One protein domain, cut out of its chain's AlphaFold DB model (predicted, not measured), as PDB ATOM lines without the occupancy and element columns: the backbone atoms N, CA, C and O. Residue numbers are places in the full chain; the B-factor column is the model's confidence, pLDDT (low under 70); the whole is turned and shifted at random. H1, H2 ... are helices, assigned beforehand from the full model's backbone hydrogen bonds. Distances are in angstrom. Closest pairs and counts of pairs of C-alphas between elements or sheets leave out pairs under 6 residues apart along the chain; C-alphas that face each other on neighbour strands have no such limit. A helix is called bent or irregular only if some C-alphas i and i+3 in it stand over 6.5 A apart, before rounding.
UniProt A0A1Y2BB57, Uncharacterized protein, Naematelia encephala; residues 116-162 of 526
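What this domain is: This is residues 116 to 162 of the 526 residues of an uncharacterized protein of Naematelia encephala (UniProt A0A1Y2BB57). The model is a loose, flat U: two long helices, H3 and H1, run side by side in opposite directions with a gap between them, and the short helix H2 lies in the turn that joins them at one end. Residues 132 to 137 of that turn stick out, and the two printed ends lie toward the open end of the U. The printed part has 47 residues with three named helices, in the order H1, H2, H3 along the chain, and no named strand; its class is all helix. It is only just loose, close to compact, with a radius of gyration of the C-alphas of 11.7 A, and it spans 36 by 20 by 10 A, a flat outline.

Where its parts are: Begin with the longest helix, H3, residues 143 to 162: find C-alpha 143 at (540.729, 442.557, 280.679), and from there the helix runs 28.2 A to C-alpha 162 at (528.923, 467.502, 286.529). Look next for H1, residues 118 to 132, which begins with C-alpha 118 at (545.741, 466.229, 287.345) and measures 21.5 A from first to last C-alpha. H2, residues 136 to 139, comes between them in the chain and is 5.6 A long. None of the helices is bent or irregular.

How they stand to each other: Start from H3 and look across to H1: the two are close but not clearly touching, and their closest C-alphas, those of Thr 149 and Val 126, are 7.2 A apart. Their lines stand at a shallow tilt of 16 degrees, and they run opposite ways. H2 is close to H3 but not clearly touching it; the closest C-alphas, those of Gly 139 and Leu 145, are 8.0 A apart. H2 and H1 only just touch, with 3 pairs of C-alphas within 8 A, and they touch only at the corner by their link. H1 touches H2 with residues 130 to 131 alone, and the closest C-alphas of the two helices are those of Val 130 and Gly 139, 6.4 A apart. In the backbones of H1 and H3 you will find every O i to N i+4 pair within hydrogen-bond range, while H2 is too short for such a pair and has its 1 pair of O i to N i+3 within range.

The domain as a whole: The two C-alphas farthest apart are those of Gly 136 and Ser 162, at 36.4 A, while the first and last printed C-alphas, of Gln 116 and Ser 162, are 15.5 A apart. The printed part has no cut, and the links from H1 to H2 and from H2 to H3 are both tight, with 3 residues each. Residues 132 to 137 stand free. Read the B-factor column for the model's confidence: the mean pLDDT of the printed part is 76.5, and it is under 70 at residues 134 to 141 and 160 to 162.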
ATOM      1  N   GLN A 116     542.218 467.769 291.538       82.88
ATOM      2  CA  GLN A 116     543.158 467.526 292.645       82.88
ATOM      3  C   GLN A 116     544.601 467.355 292.157       82.88
ATOM      4  O   GLN A 116     545.392 468.275 292.321       82.88
ATOM      5  N   ASP A 117     544.916 466.262 291.460       88.94
ATOM      6  CA  ASP A 117     546.319 465.938 291.131       88.94
ATOM      7  C   ASP A 117     546.621 465.940 289.620       88.94
ATOM      8  O   ASP A 117     547.741 465.711 289.166       88.94
ATOM      9  N   GLY A 118     545.613 466.243 288.800       90.44
ATOM     10  CA  GLY A 118     545.741 466.229 287.345       90.44
ATOM     11  C   GLY A 118     545.565 464.841 286.735       90.44
ATOM     12  O   GLY A 118     545.600 463.810 287.405       90.44
ATOM     13  N   LEU A 119     545.306 464.816 285.426       91.44
ATOM     14  CA  LEU A 119     545.015 463.563 284.725       91.44
ATOM     15  C   LEU A 119     546.244 462.643 284.689       91.44
ATOM     16  O   LEU A 119     546.104 461.429 284.812       91.44
ATOM     17  N   LEU A 120     547.434 463.228 284.524       94.81
ATOM     18  CA  LEU A 120     548.682 462.477 284.418       94.81
ATOM     19  C   LEU A 120     548.992 461.701 285.700       94.81
ATOM     20  O   LEU A 120     549.360 460.537 285.610       94.81
ATOM     21  N   HIS A 121     548.800 462.320 286.869       94.00
ATOM     22  CA  HIS A 121     549.038 461.681 288.162       94.00
ATOM     23  C   HIS A 121     548.120 460.476 288.371       94.00
ATOM     24  O   HIS A 121     548.597 459.378 288.633       94.00
ATOM     25  N   GLU A 122     546.812 460.653 288.166       90.81
ATOM     26  CA  GLU A 122     545.832 459.567 288.296       90.81
ATOM     27  C   GLU A 122     546.176 458.378 287.390       90.81
ATOM     28  O   GLU A 122     546.161 457.226 287.829       90.81
ATOM     29  N   TRP A 123     546.532 458.652 286.131       89.19
ATOM     30  CA  TRP A 123     546.953 457.609 285.195       89.19
ATOM     31  C   TRP A 123     548.263 456.952 285.592       89.19
ATOM     32  O   TRP A 123     548.398 455.739 285.433       89.19
ATOM     33  N   TRP A 124     549.213 457.732 286.100       93.62
ATOM     34  CA  TRP A 124     550.486 457.216 286.573       93.62
ATOM     35  C   TRP A 124     550.306 456.295 287.781       93.62
ATOM     36  O   TRP A 124     550.882 455.212 287.796       93.62
ATOM     37  N   CYS A 125     549.449 456.657 288.741       90.31
ATOM     38  CA  CYS A 125     549.101 455.796 289.872       90.31
ATOM     39  C   CYS A 125     548.463 454.488 289.408       90.31
ATOM     40  O   CYS A 125     548.896 453.422 289.830       90.31
ATOM     41  N   VAL A 126     547.486 454.549 288.495       85.00
ATOM     42  CA  VAL A 126     546.874 453.327 287.955       85.00
ATOM     43  C   VAL A 126     547.918 452.468 287.251       85.00
ATOM     44  O   VAL A 126     548.009 451.276 287.531       85.00
ATOM     45  N   PHE A 127     548.727 453.062 286.370       86.50
ATOM     46  CA  PHE A 127     549.820 452.366 285.694       86.50
ATOM     47  C   PHE A 127     550.756 451.685 286.701       86.50
ATOM     48  O   PHE A 127     551.088 450.512 286.536       86.50
ATOM     49  N   TRP A 128     551.132 452.394 287.763       87.50
ATOM     50  CA  TRP A 128     552.012 451.879 288.800       87.50
ATOM     51  C   TRP A 128     551.374 450.742 289.607       87.50
ATOM     52  O   TRP A 128     552.029 449.726 289.841       87.50
ATOM     53  N   ASP A 129     550.093 450.845 289.962       83.88
ATOM     54  CA  ASP A 129     549.343 449.782 290.645       83.88
ATOM     55  C   ASP A 129     549.247 448.519 289.778       83.88
ATOM     56  O   ASP A 129     549.400 447.402 290.274       83.88
ATOM     57  N   VAL A 130     549.020 448.681 288.470       80.88
ATOM     58  CA  VAL A 130     549.014 447.573 287.500       80.88
ATOM     59  C   VAL A 130     550.392 446.912 287.429       80.88
ATOM     60  O   VAL A 130     550.499 445.684 287.404       80.88
ATOM     61  N   PHE A 131     551.439 447.733 287.368       82.81
ATOM     62  CA  PHE A 131     552.810 447.291 287.155       82.81
ATOM     63  C   PHE A 131     553.387 446.579 288.390       82.81
ATOM     64  O   PHE A 131     553.964 445.496 288.274       82.81
ATOM     65  N   THR A 132     553.183 447.143 289.583       83.00
ATOM     66  CA  THR A 132     553.722 446.626 290.854       83.00
ATOM     67  C   THR A 132     552.996 445.402 291.396       83.00
ATOM     68  O   THR A 132     553.593 444.639 292.152       83.00
ATOM     69  N   GLN A 133     551.765 445.120 290.954       78.81
ATOM     70  CA  GLN A 133     551.048 443.876 291.283       78.81
ATOM     71  C   GLN A 133     551.704 442.594 290.721       78.81
ATOM     72  O   GLN A 133     551.120 441.511 290.790       78.81
ATOM     73  N   GLY A 134     552.922 442.677 290.177       57.69
ATOM     74  CA  GLY A 134     553.812 441.527 290.000       57.69
ATOM     75  C   GLY A 134     553.432 440.585 288.860       57.69
ATOM     76  O   GLY A 134     554.053 439.542 288.691       57.69
ATOM     77  N   LYS A 135     552.441 440.941 288.039       57.88
ATOM     78  CA  LYS A 135     552.043 440.145 286.866       57.88
ATOM     79  C   LYS A 135     552.870 440.457 285.607       57.88
ATOM     80  O   LYS A 135     552.574 439.926 284.536       57.88
ATOM     81  N   GLY A 136     553.884 441.322 285.714       66.31
ATOM     82  CA  GLY A 136     554.657 441.812 284.572       66.31
ATOM     83  C   GLY A 136     553.760 442.421 283.484       66.31
ATOM     84  O   GLY A 136     552.609 442.785 283.735       66.31
ATOM     85  N   GLY A 137     554.253 442.473 282.243       61.94
ATOM     86  CA  GLY A 137     553.475 442.957 281.090       61.94
ATOM     87  C   GLY A 137     552.157 442.203 280.839       61.94
ATOM     88  O   GLY A 137     551.260 442.743 280.197       61.94
ATOM     89  N   GLN A 138     551.982 440.991 281.387       65.75
ATOM     90  CA  GLN A 138     550.727 440.237 281.271       65.75
ATOM     91  C   GLN A 138     549.631 440.714 282.237       65.75
ATOM     92  O   GLN A 138     548.447 440.555 281.945       65.75
ATOM     93  N   GLY A 139     549.997 441.356 283.350       62.06
ATOM     94  CA  GLY A 139     549.044 441.995 284.264       62.06
ATOM     95  C   GLY A 139     548.319 443.174 283.637       62.06
ATOM     96  O   GLY A 139     547.105 443.305 283.790       62.06
ATOM     97  N   ALA A 140     549.059 443.972 282.866       58.88
ATOM     98  CA  ALA A 140     548.534 445.123 282.137       58.88
ATOM     99  C   ALA A 140     547.543 444.740 281.030       58.88
ATOM    100  O   ALA A 140     546.705 445.551 280.645       58.88
ATOM    101  N   LEU A 141     547.594 443.491 280.562       64.62
ATOM    102  CA  LEU A 141     546.658 442.945 279.580       64.62
ATOM    103  C   LEU A 141     545.444 442.262 280.221       64.62
ATOM    104  O   LEU A 141     544.596 441.750 279.494       64.62
ATOM    105  N   SER A 142     545.330 442.239 281.556       72.06
ATOM    106  CA  SER A 142     544.159 441.666 282.220       72.06
ATOM    107  C   SER A 142     542.901 442.462 281.835       72.06
ATOM    108  O   SER A 142     542.775 443.628 282.224       72.06
ATOM    109  N   PRO A 143     541.928 441.851 281.131       73.62
ATOM    110  CA  PRO A 143     540.729 442.557 280.679       73.62
ATOM    111  C   PRO A 143     539.912 443.132 281.841       73.62
ATOM    112  O   PRO A 143     539.292 444.182 281.703       73.62
ATOM    113  N   ALA A 144     539.944 442.460 282.998       77.19
ATOM    114  CA  ALA A 144     539.272 442.905 284.213       77.19
ATOM    115  C   ALA A 144     539.879 444.205 284.755       77.19
ATOM    116  O   ALA A 144     539.152 445.133 285.093       77.19
ATOM    117  N   LEU A 145     541.210 444.293 284.776       72.12
ATOM    118  CA  LEU A 145     541.926 445.457 285.288       72.12
ATOM    119  C   LEU A 145     541.799 446.659 284.339       72.12
ATOM    120  O   LEU A 145     541.590 447.786 284.781       72.12
ATOM    121  N   TYR A 146     541.837 446.409 283.026       71.19
ATOM    122  CA  TYR A 146     541.526 447.418 282.011       71.19
ATOM    123  C   TYR A 146     540.081 447.922 282.136       71.19
ATOM    124  O   TYR A 146     539.842 449.126 282.074       71.19
ATOM    125  N   ALA A 147     539.109 447.027 282.349       79.31
ATOM    126  CA  ALA A 147     537.712 447.410 282.537       79.31
ATOM    127  C   ALA A 147     537.513 448.260 283.801       79.31
ATOM    128  O   ALA A 147     536.804 449.267 283.742       79.31
ATOM    129  N   ASP A 148     538.158 447.895 284.911       79.75
ATOM    130  CA  ASP A 148     538.134 448.671 286.154       79.75
ATOM    131  C   ASP A 148     538.746 450.067 285.943       79.75
ATOM    132  O   ASP A 148     538.096 451.087 286.183       79.75
ATOM    133  N   THR A 149     539.920 450.114 285.308       70.31
ATOM    134  CA  THR A 149     540.613 451.356 284.930       70.31
ATOM    135  C   THR A 149     539.744 452.253 284.044       70.31
ATOM    136  O   THR A 149     539.594 453.448 284.303       70.31
ATOM    137  N   MET A 150     539.102 451.685 283.019       74.38
ATOM    138  CA  MET A 150     538.205 452.419 282.124       74.38
ATOM    139  C   MET A 150     536.933 452.890 282.833       74.38
ATOM    140  O   MET A 150     536.409 453.955 282.500       74.38
ATOM    141  N   ASN A 151     536.426 452.141 283.812       82.31
ATOM    142  CA  ASN A 151     535.293 452.567 284.633       82.31
ATOM    143  C   ASN A 151     535.680 453.706 285.580       82.31
ATOM    144  O   ASN A 151     534.928 454.679 285.687       82.31
ATOM    145  N   ARG A 152     536.868 453.647 286.190       79.56
ATOM    146  CA  ARG A 152     537.417 454.747 286.992       79.56
ATOM    147  C   ARG A 152     537.603 456.001 286.137       79.56
ATOM    148  O   ARG A 152     537.149 457.070 286.535       79.56
ATOM    149  N   LEU A 153     538.138 455.870 284.921       71.19
ATOM    150  CA  LEU A 153     538.288 456.991 283.987       71.19
ATOM    151  C   LEU A 153     536.940 457.605 283.587       71.19
ATOM    152  O   LEU A 153     536.777 458.826 283.601       71.19
ATOM    153  N   LYS A 154     535.947 456.768 283.261       78.81
ATOM    154  CA  LYS A 154     534.581 457.226 282.963       78.81
ATOM    155  C   LYS A 154     533.951 457.930 284.164       78.81
ATOM    156  O   LYS A 154     533.254 458.923 283.975       78.81
ATOM    157  N   SER A 155     534.206 457.448 285.381       77.38
ATOM    158  CA  SER A 155     533.764 458.091 286.624       77.38
ATOM    159  C   SER A 155     534.400 459.474 286.794       77.38
ATOM    160  O   SER A 155     533.680 460.455 286.981       77.38
ATOM    161  N   ILE A 156     535.722 459.583 286.615       70.94
ATOM    162  CA  ILE A 156     536.454 460.858 286.681       70.94
ATOM    163  C   ILE A 156     535.914 461.835 285.630       70.94
ATOM    164  O   ILE A 156     535.526 462.952 285.970       70.94
ATOM    165  N   SER A 157     535.802 461.412 284.368       70.56
ATOM    166  CA  SER A 157     535.277 462.255 283.284       70.56
ATOM    167  C   SER A 157     533.831 462.705 283.540       70.56
ATOM    168  O   SER A 157     533.497 463.871 283.318       70.56
ATOM    169  N   ARG A 158     532.973 461.827 284.073       74.00
ATOM    170  CA  ARG A 158     531.583 462.170 284.409       74.00
ATOM    171  C   ARG A 158     531.497 463.151 285.582       74.00
ATOM    172  O   ARG A 158     530.673 464.065 285.536       74.00
ATOM    173  N   ASN A 159     532.340 462.999 286.601       70.94
ATOM    174  CA  ASN A 159     532.391 463.931 287.729       70.94
ATOM    175  C   ASN A 159     532.860 465.322 287.284       70.94
ATOM    176  O   ASN A 159     532.300 466.324 287.722       70.94
ATOM    177  N   GLN A 160     533.795 465.386 286.335       63.16
ATOM    178  CA  GLN A 160     534.292 466.639 285.764       63.16
ATOM    179  C   GLN A 160     533.210 467.413 285.000       63.16
ATOM    180  O   GLN A 160     533.068 468.618 285.191       63.16
ATOM    181  N   LEU A 161     532.394 466.736 284.182       59.84
ATOM    182  CA  LEU A 161     531.290 467.405 283.478       59.84
ATOM    183  C   LEU A 161     530.154 467.835 284.421       59.84
ATOM    184  O   LEU A 161     529.438 468.784 284.114       59.84
ATOM    185  N   SER A 162     529.985 467.171 285.569       57.44
ATOM    186  CA  SER A 162     528.923 467.502 286.529       57.44
ATOM    187  C   SER A 162     529.219 468.745 287.377       57.44
ATOM    188  O   SER A 162     528.279 469.320 287.924       57.44
TER     189      SER A 162